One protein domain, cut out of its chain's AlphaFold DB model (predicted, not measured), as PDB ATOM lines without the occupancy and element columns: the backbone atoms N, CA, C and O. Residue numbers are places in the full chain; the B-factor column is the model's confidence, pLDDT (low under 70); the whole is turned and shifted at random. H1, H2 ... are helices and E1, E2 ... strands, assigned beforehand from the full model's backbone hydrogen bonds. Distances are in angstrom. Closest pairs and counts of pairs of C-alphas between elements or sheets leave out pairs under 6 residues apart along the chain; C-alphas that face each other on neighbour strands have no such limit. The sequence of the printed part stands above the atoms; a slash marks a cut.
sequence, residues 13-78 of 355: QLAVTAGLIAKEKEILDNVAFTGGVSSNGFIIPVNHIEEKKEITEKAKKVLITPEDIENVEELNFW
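What this domain is: This is residues 13 to 78 of the 355 residues of the protein "SAVED domain-containing protein" of Sulfurihydrogenibium yellowstonense SS-5 (UniProt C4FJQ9). Two short parallel strands, E1 and E2, lie in the middle, with H3 at one side and H1 at the other; H4 packs near H1, and a long loop of residues 34 to 48 reaches outward. The printed part has 66 residues, with four named helices and two named strands in the order H1 H2 E1 H3 E2 H4 along the chain; of the 36 residues in named elements, helices hold 30 and strands 6, and the class is mostly helix. It is compact, with a radius of gyration of the C-alphas of 11.3 A, spanning 32 by 27 by 16 A.

Where its parts are: E1 is residues 31 to 33 and E2 62 to 64. H3, 49 to 58, is 14.4 A long. H1, 13 to 21, is 12.3 A long and begins at C-alpha 13 (9.673, 88.603, 251.618). H2 is 27 to 30; H4, 72 to 78, ends at C-alpha 78 (14.421, 84.205, 267.375).

How they stand to each other: E1 and E2 are parallel at 34 degrees; N 32 and O 62 are 2.8 A apart, within hydrogen-bond range. E1, H3 and E2 form a strand-helix-strand unit, two parallel neighbour strands with a helix between, its crossover right-handed. The closest C-alphas of H3 and E2, Lys 53 and Leu 63, are 6.0 A apart; those of H1 and E1, Ala 15 and Phe 33, 4.8 A. H1 and H4 only just touch, with 3 pairs of C-alphas within 8 A, closest Ile 21 and Asn 76 at 6.9 A, at a steep tilt of 59 degrees, the same way. H2 and H1 are close but not clearly touching, the C-alphas of Leu 28 and Gly 19 being 7.6 A apart. H3 and H4 are apart. In H1, H3 and H4 every O i to N i+4 pair is within hydrogen-bond range; H2 is too short for one.

The domain as a whole: The C-alphas farthest apart, of Asn 40 and Lys 58, are 33.2 A apart. The printed part has no cut. The link E1 to H3 is long, 15 residues, and within it residues 36 to 37 pair antiparallel with 43 to 44. No printed residue is under 70 in pLDDT.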
ATOM      1  N   GLN A  13       9.176  87.410 250.935       96.19
ATOM      2  CA  GLN A  13       9.673  88.603 251.618       96.19
ATOM      3  C   GLN A  13      10.164  88.272 253.030       96.19
ATOM      4  O   GLN A  13      11.207  88.779 253.440       96.19
ATOM      5  N   LEU A  14       9.476  87.370 253.740       97.06
ATOM      6  CA  LEU A  14       9.917  86.897 255.053       97.06
ATOM      7  C   LEU A  14      11.270  86.173 254.981       97.06
ATOM      8  O   LEU A  14      12.146  86.446 255.794       97.06
ATOM      9  N   ALA A  15      11.475  85.313 253.979       96.06
ATOM     10  CA  ALA A  15      12.740  84.597 253.791       96.06
ATOM     11  C   ALA A  15      13.906  85.549 253.498       96.06
ATOM     12  O   ALA A  15      14.981  85.412 254.076       96.06
ATOM     13  N   VAL A  16      13.679  86.547 252.636       95.25
ATOM     14  CA  VAL A  16      14.675  87.593 252.355       95.25
ATOM     15  C   VAL A  16      14.987  88.389 253.619       95.25
ATOM     16  O   VAL A  16      16.153  88.610 253.927       95.25
ATOM     17  N   THR A  17      13.963  88.765 254.386       96.75
ATOM     18  CA  THR A  17      14.131  89.511 255.641       96.75
ATOM     19  C   THR A  17      14.937  88.708 256.662       96.75
ATOM     20  O   THR A  17      15.932  89.216 257.171       96.75
ATOM     21  N   ALA A  18      14.585  87.440 256.894       96.88
ATOM     22  CA  ALA A  18      15.325  86.532 257.772       96.88
ATOM     23  C   ALA A  18      16.795  86.397 257.343       96.88
ATOM     24  O   ALA A  18      17.705  86.543 258.158       96.88
ATOM     25  N   GLY A  19      17.034  86.193 256.043       95.88
ATOM     26  CA  GLY A  19      18.377  86.096 255.476       95.88
ATOM     27  C   GLY A  19      19.217  87.361 255.668       95.88
ATOM     28  O   GLY A  19      20.427  87.251 255.875       95.88
ATOM     29  N   LEU A  20      18.594  88.542 255.640       95.06
ATOM     30  CA  LEU A  20      19.266  89.825 255.859       95.06
ATOM     31  C   LEU A  20      19.594  90.077 257.334       95.06
ATOM     32  O   LEU A  20      20.686  90.563 257.621       95.06
ATOM     33  N   ILE A  21      18.684  89.751 258.258       95.25
ATOM     34  CA  ILE A  21      18.856  90.105 259.676       95.25
ATOM     35  C   ILE A  21      19.604  89.050 260.494       95.25
ATOM     36  O   ILE A  21      20.212  89.407 261.498       95.25
ATOM     37  N   ALA A  22      19.567  87.770 260.107       93.25
ATOM     38  CA  ALA A  22      20.206  86.705 260.881       93.25
ATOM     39  C   ALA A  22      21.727  86.904 260.956       93.25
ATOM     40  O   ALA A  22      22.407  86.923 259.922       93.25
ATOM     41  N   LYS A  23      22.258  87.013 262.173       89.00
ATOM     42  CA  LYS A  23      23.692  87.064 262.477       89.00
ATOM     43  C   LYS A  23      24.304  85.665 262.412       89.00
ATOM     44  O   LYS A  23      25.381  85.505 261.845       89.00
ATOM     45  N   GLU A  24      23.601  84.664 262.942       84.44
ATOM     46  CA  GLU A  24      23.995  83.251 262.907       84.44
ATOM     47  C   GLU A  24      23.270  82.561 261.746       84.44
ATOM     48  O   GLU A  24      22.041  82.476 261.719       84.44
ATOM     49  N   LYS A  25      24.025  82.140 260.723       86.31
ATOM     50  CA  LYS A  25      23.435  81.602 259.485       86.31
ATOM     51  C   LYS A  25      23.015  80.145 259.639       86.31
ATOM     52  O   LYS A  25      22.088  79.729 258.957       86.31
ATOM     53  N   GLU A  26      23.625  79.424 260.572       86.31
ATOM     54  CA  GLU A  26      23.337  78.026 260.890       86.31
ATOM     55  C   GLU A  26      21.876  77.815 261.326       86.31
ATOM     56  O   GLU A  26      21.276  76.795 260.992       86.31
ATOM     57  N   ILE A  27      21.250  78.807 261.980       85.69
ATOM     58  CA  ILE A  27      19.809  78.768 262.298       85.69
ATOM     59  C   ILE A  27      18.980  78.576 261.016       85.69
ATOM     60  O   ILE A  27      18.020  77.806 261.000       85.69
ATOM     61  N   LEU A  28      19.368  79.228 259.912       90.56
ATOM     62  CA  LEU A  28      18.632  79.213 258.642       90.56
ATOM     63  C   LEU A  28      18.750  77.881 257.880       90.56
ATOM     64  O   LEU A  28      17.974  77.624 256.951       90.56
ATOM     65  N   ASP A  29      19.685  77.011 258.260       88.06
ATOM     66  CA  ASP A  29      19.824  75.694 257.638       88.06
ATOM     67  C   ASP A  29      18.646  74.781 258.000       88.06
ATOM     68  O   ASP A  29      18.207  73.973 257.177       88.06
ATOM     69  N   ASN A  30      18.063  74.988 259.184       85.50
ATOM     70  CA  ASN A  30      16.999  74.152 259.736       85.50
ATOM     71  C   ASN A  30      15.586  74.639 259.392       85.50
ATOM     72  O   ASN A  30      14.635  73.857 259.467       85.50
ATOM     73  N   VAL A  31      15.452  75.900 258.983       93.19
ATOM     74  CA  VAL A  31      14.158  76.540 258.738       93.19
ATOM     75  C   VAL A  31      14.005  77.031 257.302       93.19
ATOM     76  O   VAL A  31      14.964  77.307 256.577       93.19
ATOM     77  N   ALA A  32      12.756  77.134 256.877       95.75
ATOM     78  CA  ALA A  32      12.326  77.848 255.689       95.75
ATOM     79  C   ALA A  32      11.259  78.863 256.098       95.75
ATOM     80  O   ALA A  32      10.621  78.711 257.132       95.75
ATOM     81  N   PHE A  33      11.041  79.892 255.286       96.94
ATOM     82  CA  PHE A  33      10.126  80.973 255.639       96.94
ATOM     83  C   PHE A  33       9.127  81.228 254.526       96.94
ATOM     84  O   PHE A  33       9.480  81.232 253.344       96.94
ATOM     85  N   THR A  34       7.889  81.529 254.905       97.00
ATOM     86  CA  THR A  34       6.913  82.091 253.981       97.00
ATOM     87  C   THR A  34       6.093  83.187 254.640       97.00
ATOM     88  O   THR A  34       5.655  83.056 255.774       97.00
ATOM     89  N   GLY A  35       5.886  84.285 253.923       97.19
ATOM     90  CA  GLY A  35       5.127  85.420 254.435       97.19
ATOM     91  C   GLY A  35       5.446  86.691 253.668       97.19
ATOM     92  O   GLY A  35       6.558  86.847 253.150       97.19
ATOM     93  N   GLY A  36       4.460  87.580 253.584       96.88
ATOM     94  CA  GLY A  36       4.694  88.959 253.166       96.88
ATOM     95  C   GLY A  36       5.255  89.781 254.321       96.88
ATOM     96  O   GLY A  36       5.046  89.430 255.478       96.88
ATOM     97  N   VAL A  37       5.930  90.886 254.016       96.81
ATOM     98  CA  VAL A  37       6.391  91.846 255.028       96.81
ATOM     99  C   VAL A  37       5.833  93.213 254.664       96.81
ATOM    100  O   VAL A  37       6.052  93.711 253.557       96.81
ATOM    101  N   SER A  38       5.041  93.793 255.561       96.00
ATOM    102  CA  SER A  38       4.489  95.133 255.374       96.00
ATOM    103  C   SER A  38       5.556  96.211 255.595       96.00
ATOM    104  O   SER A  38       6.613  95.973 256.175       96.00
ATOM    105  N   SER A  39       5.264  97.446 255.180       93.19
ATOM    106  CA  SER A  39       6.172  98.587 255.370       93.19
ATOM    107  C   SER A  39       6.401  98.955 256.840       93.19
ATOM    108  O   SER A  39       7.423  99.545 257.165       93.19
ATOM    109  N   ASN A  40       5.458  98.615 257.721       93.75
ATOM    110  CA  ASN A  40       5.573  98.761 259.173       93.75
ATOM    111  C   ASN A  40       6.096  97.492 259.875       93.75
ATOM    112  O   ASN A  40       6.080  97.437 261.098       93.75
ATOM    113  N   GLY A  41       6.565  96.489 259.123       94.75
ATOM    114  CA  GLY A  41       7.265  95.326 259.673       94.75
ATOM    115  C   GLY A  41       6.378  94.197 260.207       94.75
ATOM    116  O   GLY A  41       6.900  93.304 260.868       94.75
ATOM    117  N   PHE A  42       5.073  94.189 259.923       97.50
ATOM    118  CA  PHE A  42       4.200  93.049 260.223       97.50
ATOM    119  C   PHE A  42       4.357  91.938 259.188       97.50
ATOM    120  O   PHE A  42       4.548  92.198 257.992       97.50
ATOM    121  N   ILE A  43       4.223  90.698 259.650       97.44
ATOM    122  CA  ILE A  43       4.235  89.521 258.791       97.44
ATOM    123  C   ILE A  43       2.812  89.260 258.291       97.44
ATOM    124  O   ILE A  43       1.860  89.160 259.059       97.44
ATOM    125  N   ILE A  44       2.655  89.190 256.970       96.31
ATOM    126  CA  ILE A  44       1.353  89.095 256.306       96.31
ATOM    127  C   ILE A  44       1.088  87.641 255.880       96.31
ATOM    128  O   ILE A  44       1.969  87.044 255.241       96.31
ATOM    129  N   PRO A  45      -0.126  87.102 256.133       95.31
ATOM    130  CA  PRO A  45      -0.589  85.820 255.612       95.31
ATOM    131  C   PRO A  45      -0.387  85.662 254.104       95.31
ATOM    132  O   PRO A  45      -0.530  86.606 253.323       95.31
ATOM    133  N   VAL A  46      -0.077  84.438 253.686       95.12
ATOM    134  CA  VAL A  46       0.099  84.069 252.279       95.12
ATOM    135  C   VAL A  46      -0.551  82.721 251.996       95.12
ATOM    136  O   VAL A  46      -0.744  81.913 252.895       95.12
ATOM    137  N   ASN A  47      -0.868  82.473 250.728       93.69
ATOM    138  CA  ASN A  47      -1.583  81.268 250.308       93.69
ATOM    139  C   ASN A  47      -0.667  80.033 250.231       93.69
ATOM    140  O   ASN A  47       0.566  80.149 250.277       93.69
ATOM    141  N   HIS A  48      -1.294  78.866 250.034       94.50
ATOM    142  CA  HIS A  48      -0.643  77.570 249.785       94.50
ATOM    143  C   HIS A  48       0.312  77.133 250.909       94.50
ATOM    144  O   HIS A  48       1.407  76.643 250.647       94.50
ATOM    145  N   ILE A  49      -0.071  77.357 252.170       95.00
ATOM    146  CA  ILE A  49       0.756  76.983 253.326       95.00
ATOM    147  C   ILE A  49       0.983  75.468 253.383       95.00
ATOM    148  O   ILE A  49       2.124  75.053 253.549       95.00
ATOM    149  N   GLU A  50      -0.051  74.652 253.167       94.75
ATOM    150  CA  GLU A  50       0.070  73.187 253.227       94.75
ATOM    151  C   GLU A  50       1.006  72.627 252.145       94.75
ATOM    152  O   GLU A  50       1.925  71.874 252.455       94.75
ATOM    153  N   GLU A  51       0.887  73.091 250.898       95.94
ATOM    154  CA  GLU A  51       1.812  72.706 249.818       95.94
ATOM    155  C   GLU A  51       3.267  73.081 250.156       95.94
ATOM    156  O   GLU A  51       4.202  72.318 249.905       95.94
ATOM    157  N   LYS A  52       3.479  74.261 250.758       95.88
ATOM    158  CA  LYS A  52       4.811  74.699 251.193       95.88
ATOM    159  C   LYS A  52       5.338  73.839 252.340       95.88
ATOM    160  O   LYS A  52       6.523  73.515 252.310       95.88
ATOM    161  N   LYS A  53       4.488  73.451 253.301       94.94
ATOM    162  CA  LYS A  53       4.851  72.542 254.401       94.94
ATOM    163  C   LYS A  53       5.346  71.206 253.852       94.94
ATOM    164  O   LYS A  53       6.464  70.811 254.175       94.94
ATOM    165  N   GLU A  54       4.603  70.588 252.932       95.25
ATOM    166  CA  GLU A  54       5.006  69.323 252.298       95.25
ATOM    167  C   GLU A  54       6.374  69.420 251.599       95.25
ATOM    168  O   GLU A  54       7.194  68.501 251.668       95.25
ATOM    169  N   ILE A  55       6.641  70.535 250.906       94.88
ATOM    170  CA  ILE A  55       7.929  70.770 250.239       94.88
ATOM    171  C   ILE A  55       9.055  70.920 251.270       94.88
ATOM    172  O   ILE A  55      10.129  70.339 251.097       94.88
ATOM    173  N   THR A  56       8.828  71.677 252.344       94.25
ATOM    174  CA  THR A  56       9.842  71.888 253.388       94.25
ATOM    175  C   THR A  56      10.136  70.626 254.188       94.25
ATOM    176  O   THR A  56      11.304  70.349 254.456       94.25
ATOM    177  N   GLU A  57       9.123  69.804 254.472       92.38
ATOM    178  CA  GLU A  57       9.287  68.515 255.147       92.38
ATOM    179  C   GLU A  57      10.146  67.555 254.319       92.38
ATOM    180  O   GLU A  57      11.093  66.960 254.840       92.38
ATOM    181  N   LYS A  58       9.910  67.472 253.000       94.25
ATOM    182  CA  LYS A  58      10.765  66.700 252.072       94.25
ATOM    183  C   LYS A  58      12.214  67.192 252.076       94.25
ATOM    184  O   LYS A  58      13.134  66.393 251.905       94.25
ATOM    185  N   ALA A  59      12.421  68.488 252.302       91.75
ATOM    186  CA  ALA A  59      13.739  69.102 252.448       91.75
ATOM    187  C   ALA A  59      14.315  69.016 253.877       91.75
ATOM    188  O   ALA A  59      15.398  69.549 254.116       91.75
ATOM    189  N   LYS A  60      13.625  68.351 254.818       91.31
ATOM    190  CA  LYS A  60      13.985  68.256 256.247       91.31
ATOM    191  C   LYS A  60      14.134  69.623 256.934       91.31
ATOM    192  O   LYS A  60      14.970  69.795 257.825       91.31
ATOM    193  N   LYS A  61      13.323  70.594 256.511       92.25
ATOM    194  CA  LYS A  61      13.241  71.936 257.090       92.25
ATOM    195  C   LYS A  61      11.882  72.163 257.734       92.25
ATOM    196  O   LYS A  61      10.877  71.645 257.258       92.25
ATOM    197  N   VAL A  62      11.857  72.999 258.765       93.62
ATOM    198  CA  VAL A  62      10.609  73.472 259.372       93.62
ATOM    199  C   VAL A  62      10.170  74.762 258.684       93.62
ATOM    200  O   VAL A  62      10.968  75.687 258.533       93.62
ATOM    201  N   LEU A  63       8.911  74.837 258.246       96.38
ATOM    202  CA  LEU A  63       8.356  76.065 257.678       96.38
ATOM    203  C   LEU A  63       7.896  77.014 258.789       96.38
ATOM    204  O   LEU A  63       6.982  76.693 259.544       96.38
ATOM    205  N   ILE A  64       8.484  78.204 258.820       97.44
ATOM    206  CA  ILE A  64       8.040  79.348 259.611       97.44
ATOM    207  C   ILE A  64       7.039  80.158 258.789       97.44
ATOM    208  O   ILE A  64       7.295  80.528 257.633       97.44
ATOM    209  N   THR A  65       5.896  80.433 259.401       96.56
ATOM    210  CA  THR A  65       4.733  81.059 258.775       96.56
ATOM    211  C   THR A  65       4.300  82.324 259.527       96.56
ATOM    212  O   THR A  65       4.794  82.593 260.624       96.56
ATOM    213  N   PRO A  66       3.346  83.102 258.985       95.69
ATOM    214  CA  PRO A  66       2.786  84.267 259.676       95.69
ATOM    215  C   PRO A  66       1.996  83.929 260.955       95.69
ATOM    216  O   PRO A  66       1.659  84.837 261.702       95.69
ATOM    217  N   GLU A  67       1.691  82.652 261.218       94.44
ATOM    218  CA  GLU A  67       1.103  82.206 262.494       94.44
ATOM    219  C   GLU A  67       2.159  82.080 263.605       94.44
ATOM    220  O   GLU A  67       1.836  82.146 264.790       94.44
ATOM    221  N   ASP A  68       3.429  81.926 263.227       95.50
ATOM    222  CA  ASP A  68       4.536  81.676 264.154       95.50
ATOM    223  C   ASP A  68       5.182  82.970 264.647       95.50
ATOM    224  O   ASP A  68       5.653  83.044 265.783       95.50
ATOM    225  N   ILE A  69       5.200  83.977 263.771       96.81
ATOM    226  CA  ILE A  69       5.898  85.248 263.943       96.81
ATOM    227  C   ILE A  69       5.008  86.381 263.428       96.81
ATOM    228  O   ILE A  69       4.638  86.402 262.255       96.81
ATOM    229  N   GLU A  70       4.715  87.354 264.285       95.56
ATOM    230  CA  GLU A  70       3.789  88.454 263.999       95.56
ATOM    231  C   GLU A  70       4.472  89.635 263.304       95.56
ATOM    232  O   GLU A  70       3.866  90.338 262.491       95.56
ATOM    233  N   ASN A  71       5.743  89.886 263.625       97.38
ATOM    234  CA  ASN A  71       6.487  91.040 263.131       97.38
ATOM    235  C   ASN A  71       8.006  90.787 263.077       97.38
ATOM    236  O   ASN A  71       8.522  89.778 263.555       97.38
ATOM    237  N   VAL A  72       8.736  91.724 262.470       97.06
ATOM    238  CA  VAL A  72      10.196  91.639 262.308       97.06
ATOM    239  C   VAL A  72      10.952  91.719 263.644       97.06
ATOM    240  O   VAL A  72      12.039  91.156 263.742       97.06
ATOM    241  N   GLU A  73      10.401  92.365 264.679       95.75
ATOM    242  CA  GLU A  73      11.012  92.409 266.021       95.75
ATOM    243  C   GLU A  73      11.008  91.013 266.661       95.75
ATOM    244  O   GLU A  73      12.044  90.545 267.133       95.75
ATOM    245  N   GLU A  74       9.881  90.302 266.573       96.62
ATOM    246  CA  GLU A  74       9.768  88.904 266.993       96.62
ATOM    247  C   GLU A  74      10.687  87.996 266.164       96.62
ATOM    248  O   GLU A  74      11.406  87.172 266.724       96.62
ATOM    249  N   LEU A  75      10.751  88.175 264.838       96.81
ATOM    250  CA  LEU A  75      11.697  87.425 264.004       96.81
ATOM    251  C   LEU A  75      13.147  87.643 264.460       96.81
ATOM    252  O   LEU A  75      13.936  86.700 264.520       96.81
ATOM    253  N   ASN A  76      13.503  88.887 264.782       95.25
ATOM    254  CA  ASN A  76      14.833  89.230 265.264       95.25
ATOM    255  C   ASN A  76      15.136  88.586 266.626       95.25
ATOM    256  O   ASN A  76      16.259  88.131 266.820       95.25
ATOM    257  N   PHE A  77      14.156  88.494 267.532       94.88
ATOM    258  CA  PHE A  77      14.303  87.787 268.811       94.88
ATOM    259  C   PHE A  77      14.732  86.323 268.610       94.88
ATOM    260  O   PHE A  77      15.672  85.870 269.261       94.88
ATOM    261  N   TRP A  78      14.112  85.614 267.662       94.31
ATOM    262  CA  TRP A  78      14.421  84.205 267.375       94.31
ATOM    263  C   TRP A  78      15.695  83.996 266.550       94.31
ATOM    264  O   TRP A  78      16.353  82.972 266.680       94.31
TER     265      TRP A  78